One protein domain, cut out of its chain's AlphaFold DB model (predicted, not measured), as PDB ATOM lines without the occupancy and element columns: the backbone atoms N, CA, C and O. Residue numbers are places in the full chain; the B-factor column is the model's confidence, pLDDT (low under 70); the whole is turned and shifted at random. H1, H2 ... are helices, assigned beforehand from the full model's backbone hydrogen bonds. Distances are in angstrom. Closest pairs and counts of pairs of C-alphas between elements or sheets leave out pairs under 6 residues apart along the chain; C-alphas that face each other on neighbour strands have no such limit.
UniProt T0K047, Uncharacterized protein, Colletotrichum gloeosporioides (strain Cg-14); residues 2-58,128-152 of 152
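AT A GLANCE: This is residues 2 to 58 and 128 to 152 of the 152 residues of an uncharacterized protein of Colletotrichum gloeosporioides (strain Cg-14) (UniProt T0K047). This is a loose piece of little regular structure: a long loop with its far turn near Lys 11 at one end, helix H1 at the other end, and the stretch after H1 folding back beside it. Short helix H2 lies between those ends, and residues 146 to 152 stick out as a free tail. The printed part has 82 residues, 19 of them in two named helices, H1 then H2, with no named strand; the class is all helix. It is loose, radius of gyration of the C-alphas 14.8 A, and only just elongated, spanning 47 by 31 by 31 A.

IN THESE COORDINATES: From Gly 2, pass residues 2 to 27, which hold no named element. Find C-alpha 28 at (168.951, 214.946, 155.540); from there H1, residues 28 to 41, runs 19.9 A to C-alpha 41 at (172.457, 210.816, 174.679). Beyond the cut, H2, residues 141 to 145, ends at C-alpha 145 at (162.353, 213.907, 146.033).

HOW THE PARTS SIT: H1 and H2 are apart. Look at residues 5 to 6, paired parallel with residues 139 to 140. In H1 every O i to N i+4 pair is within hydrogen-bond range; in H2 0 of 1 is, beside 2 of 2 O i to N i+3 pairs.

THE WHOLE: The C-alphas farthest apart, of Lys 11 and Glu 44, are 47.3 A apart. Residues 59 to 127 are not printed; C-alphas 58 and 128 are 13.6 A apart across the cut. The pLDDT is under 70 at residues 2 to 3, 128 to 132 and 145 to 152.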
ATOM      1  N   GLY A   2     160.564 216.351 163.881       53.31
ATOM      2  CA  GLY A   2     159.799 217.069 162.849       53.31
ATOM      3  C   GLY A   2     158.532 216.310 162.497       53.31
ATOM      4  O   GLY A   2     158.423 215.146 162.874       53.31
ATOM      5  N   GLY A   3     157.607 216.983 161.817       69.69
ATOM      6  CA  GLY A   3     156.327 216.396 161.437       69.69
ATOM      7  C   GLY A   3     156.467 215.220 160.468       69.69
ATOM      8  O   GLY A   3     157.565 214.861 160.042       69.69
ATOM      9  N   GLY A   4     155.335 214.575 160.191       84.88
ATOM     10  CA  GLY A   4     155.272 213.396 159.331       84.88
ATOM     11  C   GLY A   4     155.363 213.730 157.843       84.88
ATOM     12  O   GLY A   4     155.460 214.890 157.442       84.88
ATOM     13  N   TYR A   5     155.279 212.688 157.022       89.19
ATOM     14  CA  TYR A   5     155.151 212.819 155.575       89.19
ATOM     15  C   TYR A   5     153.817 212.239 155.125       89.19
ATOM     16  O   TYR A   5     153.400 211.191 155.616       89.19
ATOM     17  N   VAL A   6     153.178 212.904 154.170       90.56
ATOM     18  CA  VAL A   6     152.038 212.377 153.410       90.56
ATOM     19  C   VAL A   6     152.461 212.216 151.957       90.56
ATOM     20  O   VAL A   6     153.394 212.873 151.511       90.56
ATOM     21  N   ASN A   7     151.840 211.302 151.221       92.62
ATOM     22  CA  ASN A   7     152.108 211.122 149.795       92.62
ATOM     23  C   ASN A   7     150.784 211.166 149.037       92.62
ATOM     24  O   ASN A   7     150.205 210.131 148.694       92.62
ATOM     25  N   THR A   8     150.270 212.380 148.876       90.75
ATOM     26  CA  THR A   8     148.939 212.627 148.325       90.75
ATOM     27  C   THR A   8     148.953 212.505 146.806       90.75
ATOM     28  O   THR A   8     149.707 213.195 146.120       90.75
ATOM     29  N   ASP A   9     148.087 211.658 146.247       89.88
ATOM     30  CA  ASP A   9     147.841 211.647 144.807       89.88
ATOM     31  C   ASP A   9     147.048 212.909 144.419       89.88
ATOM     32  O   ASP A   9     145.888 213.050 144.816       89.88
ATOM     33  N   PRO A  10     147.608 213.822 143.604       87.31
ATOM     34  CA  PRO A  10     146.957 215.084 143.259       87.31
ATOM     35  C   PRO A  10     145.668 214.910 142.445       87.31
ATOM     36  O   PRO A  10     144.892 215.855 142.326       87.31
ATOM     37  N   LYS A  11     145.428 213.733 141.848       89.69
ATOM     38  CA  LYS A  11     144.205 213.460 141.079       89.69
ATOM     39  C   LYS A  11     143.046 213.032 141.964       89.69
ATOM     40  O   LYS A  11     141.901 213.356 141.659       89.69
ATOM     41  N   THR A  12     143.335 212.256 143.003       89.06
ATOM     42  CA  THR A  12     142.315 211.626 143.852       89.06
ATOM     43  C   THR A  12     142.210 212.277 145.227       89.06
ATOM     44  O   THR A  12     141.195 212.106 145.893       89.06
ATOM     45  N   GLY A  13     143.238 213.015 145.652       86.12
ATOM     46  CA  GLY A  13     143.371 213.544 147.009       86.12
ATOM     47  C   GLY A  13     143.669 212.467 148.056       86.12
ATOM     48  O   GLY A  13     143.715 212.770 149.244       86.12
ATOM     49  N   VAL A  14     143.859 211.208 147.646       87.50
ATOM     50  CA  VAL A  14     144.123 210.092 148.558       87.50
ATOM     51  C   VAL A  14     145.621 209.992 148.813       87.50
ATOM     52  O   VAL A  14     146.418 209.958 147.877       87.50
ATOM     53  N   SER A  15     146.004 209.900 150.086       89.19
ATOM     54  CA  SER A  15     147.385 209.617 150.470       89.19
ATOM     55  C   SER A  15     147.658 208.118 150.407       89.19
ATOM     56  O   SER A  15     146.949 207.331 151.037       89.19
ATOM     57  N   LEU A  16     148.673 207.713 149.644       91.25
ATOM     58  CA  LEU A  16     149.065 206.311 149.490       91.25
ATOM     59  C   LEU A  16     150.558 206.163 149.776       91.25
ATOM     60  O   LEU A  16     151.343 206.954 149.258       91.25
ATOM     61  N   PRO A  17     150.994 205.151 150.543       91.62
ATOM     62  CA  PRO A  17     152.416 204.958 150.766       91.62
ATOM     63  C   PRO A  17     153.123 204.658 149.428       91.62
ATOM     64  O   PRO A  17     152.608 203.872 148.627       91.62
ATOM     65  N   PRO A  18     154.299 205.256 149.170       92.94
ATOM     66  CA  PRO A  18     155.146 204.865 148.053       92.94
ATOM     67  C   PRO A  18     155.679 203.443 148.270       92.94
ATOM     68  O   PRO A  18     155.543 202.850 149.347       92.94
ATOM     69  N   SER A  19     156.348 202.886 147.264       94.38
ATOM     70  CA  SER A  19     157.024 201.604 147.446       94.38
ATOM     71  C   SER A  19     158.116 201.698 148.520       94.38
ATOM     72  O   SER A  19     158.685 202.761 148.795       94.38
ATOM     73  N   HIS A  20     158.472 200.552 149.105       91.56
ATOM     74  CA  HIS A  20     159.594 200.489 150.041       91.56
ATOM     75  C   HIS A  20     160.892 200.995 149.396       91.56
ATOM     76  O   HIS A  20     161.662 201.689 150.042       91.56
ATOM     77  N   ALA A  21     161.134 200.684 148.117       93.00
ATOM     78  CA  ALA A  21     162.334 201.133 147.411       93.00
ATOM     79  C   ALA A  21     162.398 202.665 147.292       93.00
ATOM     80  O   ALA A  21     163.450 203.253 147.528       93.00
ATOM     81  N   GLU A  22     161.272 203.309 146.990       93.44
ATOM     82  CA  GLU A  22     161.182 204.770 146.897       93.44
ATOM     83  C   GLU A  22     161.332 205.453 148.258       93.44
ATOM     84  O   GLU A  22     161.770 206.596 148.309       93.44
ATOM     85  N   SER A  23     161.002 204.764 149.352       93.75
ATOM     86  CA  SER A  23     161.058 205.284 150.725       93.75
ATOM     87  C   SER A  23     162.202 204.711 151.575       93.75
ATOM     88  O   SER A  23     162.262 204.963 152.779       93.75
ATOM     89  N   ALA A  24     163.154 203.994 150.968       94.50
ATOM     90  CA  ALA A  24     164.318 203.396 151.631       94.50
ATOM     91  C   ALA A  24     165.449 204.415 151.874       94.50
ATOM     92  O   ALA A  24     166.607 204.198 151.511       94.50
ATOM     93  N   PHE A  25     165.107 205.560 152.464       93.25
ATOM     94  CA  PHE A  25     166.054 206.594 152.860       93.25
ATOM     95  C   PHE A  25     165.543 207.370 154.080       93.25
ATOM     96  O   PHE A  25     164.393 207.238 154.486       93.25
ATOM     97  N   MET A  26     166.410 208.199 154.663       92.12
ATOM     98  CA  MET A  26     166.035 209.175 155.690       92.12
ATOM     99  C   MET A  26     166.391 210.582 155.190       92.12
ATOM    100  O   MET A  26     167.544 210.791 154.794       92.12
ATOM    101  N   PRO A  27     165.465 211.554 155.222       91.38
ATOM    102  CA  PRO A  27     165.735 212.940 154.848       91.38
ATOM    103  C   PRO A  27     166.915 213.546 155.616       91.38
ATOM    104  O   PRO A  27     167.089 213.294 156.807       91.38
ATOM    105  N   LEU A  28     167.729 214.373 154.948       90.06
ATOM    106  CA  LEU A  28     168.951 214.946 155.540       90.06
ATOM    107  C   LEU A  28     168.677 215.726 156.829       90.06
ATOM    108  O   LEU A  28     169.451 215.653 157.783       90.06
ATOM    109  N   HIS A  29     167.559 216.448 156.872       88.75
ATOM    110  CA  HIS A  29     167.180 217.220 158.045       88.75
ATOM    111  C   HIS A  29     166.826 216.312 159.242       88.75
ATOM    112  O   HIS A  29     167.107 216.670 160.385       88.75
ATOM    113  N   ASP A  30     166.267 215.121 159.004       91.38
ATOM    114  CA  ASP A  30     165.994 214.135 160.054       91.38
ATOM    115  C   ASP A  30     167.262 213.393 160.475       91.38
ATOM    116  O   ASP A  30     167.467 213.176 161.670       91.38
ATOM    117  N   GLN A  31     168.181 213.113 159.543       93.44
ATOM    118  CA  GLN A  31     169.512 212.600 159.890       93.44
ATOM    119  C   GLN A  31     170.249 213.556 160.837       93.44
ATOM    120  O   GLN A  31     170.861 213.110 161.808       93.44
ATOM    121  N   ALA A  32     170.169 214.868 160.592       93.62
ATOM    122  CA  ALA A  32     170.765 215.876 161.465       93.62
ATOM    123  C   ALA A  32     170.164 215.836 162.881       93.62
ATOM    124  O   ALA A  32     170.917 215.834 163.855       93.62
ATOM    125  N   LYS A  33     168.834 215.717 163.004       92.62
ATOM    126  CA  LYS A  33     168.143 215.578 164.300       92.62
ATOM    127  C   LYS A  33     168.527 214.288 165.029       92.62
ATOM    128  O   LYS A  33     168.791 214.329 166.226       92.62
ATOM    129  N   VAL A  34     168.590 213.155 164.326       94.56
ATOM    130  CA  VAL A  34     169.033 211.875 164.907       94.56
ATOM    131  C   VAL A  34     170.470 211.989 165.413       94.56
ATOM    132  O   VAL A  34     170.758 211.579 166.532       94.56
ATOM    133  N   ARG A  35     171.374 212.596 164.634       96.69
ATOM    134  CA  ARG A  35     172.759 212.816 165.077       96.69
ATOM    135  C   ARG A  35     172.843 213.764 166.265       96.69
ATOM    136  O   ARG A  35     173.642 213.510 167.158       96.69
ATOM    137  N   GLN A  36     172.033 214.819 166.303       97.12
ATOM    138  CA  GLN A  36     171.945 215.695 167.470       97.12
ATOM    139  C   GLN A  36     171.514 214.908 168.715       97.12
ATOM    140  O   GLN A  36     172.214 214.952 169.722       97.12
ATOM    141  N   LEU A  37     170.442 214.114 168.618       96.56
ATOM    142  CA  LEU A  37     169.987 213.259 169.717       96.56
ATOM    143  C   LEU A  37     171.095 212.308 170.189       96.56
ATOM    144  O   LEU A  37     171.302 212.149 171.389       96.56
ATOM    145  N   LEU A  38     171.842 211.697 169.265       97.88
ATOM    146  CA  LEU A  38     172.974 210.837 169.616       97.88
ATOM    147  C   LEU A  38     174.100 211.615 170.307       97.88
ATOM    148  O   LEU A  38     174.638 211.118 171.285       97.88
ATOM    149  N   ARG A  39     174.439 212.837 169.873       98.31
ATOM    150  CA  ARG A  39     175.436 213.672 170.576       98.31
ATOM    151  C   ARG A  39     175.020 213.988 172.011       98.31
ATOM    152  O   ARG A  39     175.884 214.106 172.867       98.31
ATOM    153  N   GLU A  40     173.722 214.130 172.258       98.31
ATOM    154  CA  GLU A  40     173.177 214.457 173.578       98.31
ATOM    155  C   GLU A  40     173.029 213.221 174.485       98.31
ATOM    156  O   GLU A  40     173.129 213.345 175.702       98.31
ATOM    157  N   THR A  41     172.810 212.031 173.914       98.38
ATOM    158  CA  THR A  41     172.457 210.816 174.679       98.38
ATOM    159  C   THR A  41     173.512 209.711 174.638       98.38
ATOM    160  O   THR A  41     173.741 209.049 175.646       98.38
ATOM    161  N   LEU A  42     174.159 209.500 173.489       98.00
ATOM    162  CA  LEU A  42     175.133 208.434 173.221       98.00
ATOM    163  C   LEU A  42     176.287 208.976 172.347       98.00
ATOM    164  O   LEU A  42     176.413 208.583 171.180       98.00
ATOM    165  N   PRO A  43     177.130 209.890 172.870       97.88
ATOM    166  CA  PRO A  43     178.048 210.689 172.050       97.88
ATOM    167  C   PRO A  43     179.033 209.860 171.217       97.88
ATOM    168  O   PRO A  43     179.326 210.206 170.076       97.88
ATOM    169  N   GLU A  44     179.487 208.722 171.747       98.00
ATOM    170  CA  GLU A  44     180.399 207.791 171.063       98.00
ATOM    171  C   GLU A  44     179.808 207.195 169.772       98.00
ATOM    172  O   GLU A  44     180.535 206.709 168.902       98.00
ATOM    173  N   LEU A  45     178.481 207.232 169.622       97.75
ATOM    174  CA  LEU A  45     177.770 206.728 168.449       97.75
ATOM    175  C   LEU A  45     177.371 207.835 167.465       97.75
ATOM    176  O   LEU A  45     176.915 207.522 166.366       97.75
ATOM    177  N   ALA A  46     177.559 209.110 167.817       97.38
ATOM    178  CA  ALA A  46     176.995 210.247 167.090       97.38
ATOM    179  C   ALA A  46     177.416 210.340 165.618       97.38
ATOM    180  O   ALA A  46     176.615 210.746 164.773       97.38
ATOM    181  N   ASP A  47     178.646 209.931 165.303       96.56
ATOM    182  CA  ASP A  47     179.217 210.008 163.954       96.56
ATOM    183  C   ASP A  47     179.312 208.638 163.261       96.56
ATOM    184  O   ASP A  47     179.824 208.525 162.147       96.56
ATOM    185  N   ARG A  48     178.757 207.579 163.868       97.56
ATOM    186  CA  ARG A  48     178.696 206.259 163.226       97.56
ATOM    187  C   ARG A  48     177.838 206.316 161.947       97.56
ATOM    188  O   ARG A  48     176.913 207.137 161.854       97.56
ATOM    189  N   PRO A  49     178.124 205.468 160.939       97.00
ATOM    190  CA  PRO A  49     177.287 205.369 159.747       97.00
ATOM    191  C   PRO A  49     175.858 204.943 160.103       97.00
ATOM    192  O   PRO A  49     175.668 203.976 160.841       97.00
ATOM    193  N   LEU A  50     174.862 205.647 159.559       94.50
ATOM    194  CA  LEU A  50     173.472 205.198 159.607       94.50
ATOM    195  C   LEU A  50     173.299 204.073 158.583       94.50
ATOM    196  O   LEU A  50     173.764 204.181 157.451       94.50
ATOM    197  N   VAL A  51     172.644 202.989 158.983       95.88
ATOM    198  CA  VAL A  51     172.399 201.815 158.136       95.88
ATOM    199  C   VAL A  51     170.904 201.530 158.078       95.88
ATOM    200  O   VAL A  51     170.191 201.854 159.024       95.88
ATOM    201  N   LYS A  52     170.433 200.905 156.988       94.38
ATOM    202  CA  LYS A  52     169.020 200.516 156.794       94.38
ATOM    203  C   LYS A  52     168.034 201.668 157.049       94.38
ATOM    204  O   LYS A  52     167.062 201.521 157.781       94.38
ATOM    205  N   GLN A  53     168.323 202.826 156.470       94.12
ATOM    206  CA  GLN A  53     167.466 204.001 156.584       94.12
ATOM    207  C   GLN A  53     166.184 203.789 155.774       94.12
ATOM    208  O   GLN A  53     166.247 203.325 154.638       94.12
ATOM    209  N   SER A  54     165.040 204.153 156.341       93.75
ATOM    210  CA  SER A  54     163.754 204.139 155.650       93.75
ATOM    211  C   SER A  54     162.771 205.086 156.327       93.75
ATOM    212  O   SER A  54     162.927 205.428 157.504       93.75
ATOM    213  N   LEU A  55     161.736 205.476 155.589       93.12
ATOM    214  CA  LEU A  55     160.516 206.023 156.167       93.12
ATOM    215  C   LEU A  55     159.588 204.878 156.587       93.12
ATOM    216  O   LEU A  55     159.559 203.814 155.967       93.12
ATOM    217  N   CYS A  56     158.825 205.105 157.653       92.88
ATOM    218  CA  CYS A  56     157.786 204.198 158.125       92.88
ATOM    219  C   CYS A  56     156.426 204.862 157.903       92.88
ATOM    220  O   CYS A  56     156.232 206.005 158.309       92.88
ATOM    221  N   TRP A  57     155.517 204.143 157.248       93.50
ATOM    222  CA  TRP A  57     154.184 204.622 156.893       93.50
ATOM    223  C   TRP A  57     153.132 203.950 157.765       93.50
ATOM    224  O   TRP A  57     153.211 202.749 158.019       93.50
ATOM    225  N   PHE A  58     152.146 204.727 158.190       92.50
ATOM    226  CA  PHE A  58     151.024 204.283 159.006       92.50
ATOM    227  C   PHE A  58     149.813 205.196 158.757       92.50
ATOM    228  O   PHE A  58     149.936 206.189 158.036       92.50
ATOM    229  N   GLY A 128     147.614 217.489 158.052       56.62
ATOM    230  CA  GLY A 128     148.939 217.701 158.626       56.62
ATOM    231  C   GLY A 128     148.969 218.392 159.989       56.62
ATOM    232  O   GLY A 128     149.923 218.171 160.734       56.62
ATOM    233  N   ASP A 129     147.921 219.161 160.302       59.06
ATOM    234  CA  ASP A 129     147.817 220.012 161.491       59.06
ATOM    235  C   ASP A 129     146.672 219.590 162.437       59.06
ATOM    236  O   ASP A 129     146.465 220.211 163.481       59.06
ATOM    237  N   THR A 130     145.907 218.542 162.101       62.66
ATOM    238  CA  THR A 130     144.720 218.134 162.876       62.66
ATOM    239  C   THR A 130     145.072 217.291 164.107       62.66
ATOM    240  O   THR A 130     144.366 217.337 165.118       62.66
ATOM    241  N   VAL A 131     146.208 216.582 164.093       66.88
ATOM    242  CA  VAL A 131     146.672 215.758 165.225       66.88
ATOM    243  C   VAL A 131     147.459 216.611 166.227       66.88
ATOM    244  O   VAL A 131     148.688 216.657 166.221       66.88
ATOM    245  N   SER A 132     146.724 217.273 167.124       65.25
ATOM    246  CA  SER A 132     147.216 218.322 168.043       65.25
ATOM    247  C   SER A 132     148.436 217.991 168.920       65.25
ATOM    248  O   SER A 132     149.102 218.904 169.405       65.25
ATOM    249  N   TRP A 133     148.754 216.715 169.154       71.06
ATOM    250  CA  TRP A 133     149.889 216.307 169.995       71.06
ATOM    251  C   TRP A 133     151.133 215.884 169.212       71.06
ATOM    252  O   TRP A 133     152.153 215.548 169.822       71.06
ATOM    253  N   ARG A 134     151.087 215.871 167.876       76.00
ATOM    254  CA  ARG A 134     152.296 215.688 167.074       76.00
ATOM    255  C   ARG A 134     152.977 217.026 166.870       76.00
ATOM    256  O   ARG A 134     152.360 218.017 166.506       76.00
ATOM    257  N   LEU A 135     154.276 217.046 167.143       74.81
ATOM    258  CA  LEU A 135     155.084 218.246 166.996       74.81
ATOM    259  C   LEU A 135     155.630 218.341 165.571       74.81
ATOM    260  O   LEU A 135     156.259 217.403 165.079       74.81
ATOM    261  N   GLY A 136     155.472 219.520 164.973       75.44
ATOM    262  CA  GLY A 136     155.979 219.848 163.644       75.44
ATOM    263  C   GLY A 136     154.940 219.670 162.541       75.44
ATOM    264  O   GLY A 136     153.961 218.952 162.701       75.44
ATOM    265  N   ASN A 137     155.189 220.331 161.414       78.06
ATOM    266  CA  ASN A 137     154.271 220.343 160.280       78.06
ATOM    267  C   ASN A 137     154.505 219.124 159.392       78.06
ATOM    268  O   ASN A 137     155.650 218.708 159.187       78.06
ATOM    269  N   THR A 138     153.424 218.589 158.843       82.62
ATOM    270  CA  THR A 138     153.489 217.514 157.853       82.62
ATOM    271  C   THR A 138     153.952 218.063 156.499       82.62
ATOM    272  O   THR A 138     153.569 219.166 156.116       82.62
ATOM    273  N   MET A 139     154.774 217.299 155.780       87.38
ATOM    274  CA  MET A 139     155.271 217.649 154.442       87.38
ATOM    275  C   MET A 139     154.815 216.632 153.392       87.38
ATOM    276  O   MET A 139     154.624 215.454 153.702       87.38
ATOM    277  N   GLU A 140     154.705 217.054 152.135       90.12
ATOM    278  CA  GLU A 140     154.466 216.126 151.028       90.12
ATOM    279  C   GLU A 140     155.745 215.358 150.667       90.12
ATOM    280  O   GLU A 140     156.837 215.915 150.533       90.12
ATOM    281  N   PHE A 141     155.617 214.053 150.445       92.12
ATOM    282  CA  PHE A 141     156.721 213.166 150.081       92.12
ATOM    283  C   PHE A 141     157.388 213.585 148.764       92.12
ATOM    284  O   PHE A 141     158.605 213.463 148.611       92.12
ATOM    285  N   ALA A 142     156.615 214.159 147.839       90.12
ATOM    286  CA  ALA A 142     157.128 214.718 146.591       90.12
ATOM    287  C   ALA A 142     158.164 215.843 146.813       90.12
ATOM    288  O   ALA A 142     159.082 216.004 146.003       90.12
ATOM    289  N   GLU A 143     158.073 216.589 147.920       88.81
ATOM    290  CA  GLU A 143     159.025 217.658 148.258       88.81
ATOM    291  C   GLU A 143     160.389 217.102 148.686       88.81
ATOM    292  O   GLU A 143     161.422 217.732 148.449       88.81
ATOM    293  N   LEU A 144     160.424 215.887 149.245       85.69
ATOM    294  CA  LEU A 144     161.673 215.204 149.590       85.69
ATOM    295  C   LEU A 144     162.451 214.749 148.351       85.69
ATOM    296  O   LEU A 144     163.682 214.726 148.372       85.69
ATOM    297  N   GLN A 145     161.745 214.383 147.278       68.62
ATOM    298  CA  GLN A 145     162.353 213.907 146.033       68.62
ATOM    299  C   GLN A 145     162.878 215.057 145.156       68.62
ATOM    300  O   GLN A 145     163.791 214.849 144.356       68.62
ATOM    301  N   ASN A 146     162.350 216.276 145.323       57.78
ATOM    302  CA  ASN A 146     162.719 217.458 144.540       57.78
ATOM    303  C   ASN A 146     163.025 218.681 145.428       57.78
ATOM    304  O   ASN A 146     162.248 219.638 145.461       57.78
ATOM    305  N   PRO A 147     164.217 218.758 146.053       53.44
ATOM    306  CA  PRO A 147     164.600 219.898 146.894       53.44
ATOM    307  C   PRO A 147     164.691 221.247 146.148       53.44
ATOM    308  O   PRO A 147     164.882 222.288 146.772       53.44
ATOM    309  N   LYS A 148     164.552 221.266 144.812       41.09
ATOM    310  CA  LYS A 148     164.568 222.481 143.975       41.09
ATOM    311  C   LYS A 148     163.216 223.200 143.846       41.09
ATOM    312  O   LYS A 148     163.161 224.224 143.171       41.09
ATOM    313  N   ALA A 149     162.144 222.712 144.471       40.16
ATOM    314  CA  ALA A 149     160.841 223.386 144.454       40.16
ATOM    315  C   ALA A 149     160.640 224.397 145.602       40.16
ATOM    316  O   ALA A 149     159.586 225.019 145.683       40.16
ATOM    317  N   SER A 150     161.649 224.625 146.448       34.59
ATOM    318  CA  SER A 150     161.638 225.742 147.397       34.59
ATOM    319  C   SER A 150     161.969 227.041 146.659       34.59
ATOM    320  O   SER A 150     163.127 227.455 146.592       34.59
ATOM    321  N   LYS A 151     160.953 227.684 146.077       34.22
ATOM    322  CA  LYS A 151     161.051 229.097 145.707       34.22
ATOM    323  C   LYS A 151     160.953 229.923 146.989       34.22
ATOM    324  O   LYS A 151     159.872 230.052 147.555       34.22
ATOM    325  N   LEU A 152     162.106 230.415 147.443       33.44
ATOM    326  CA  LEU A 152     162.172 231.727 148.089       33.44
ATOM    327  C   LEU A 152     161.575 232.787 147.153       33.44
ATOM    328  O   LEU A 152     161.742 232.628 145.918       33.44
TER     329      LEU A 152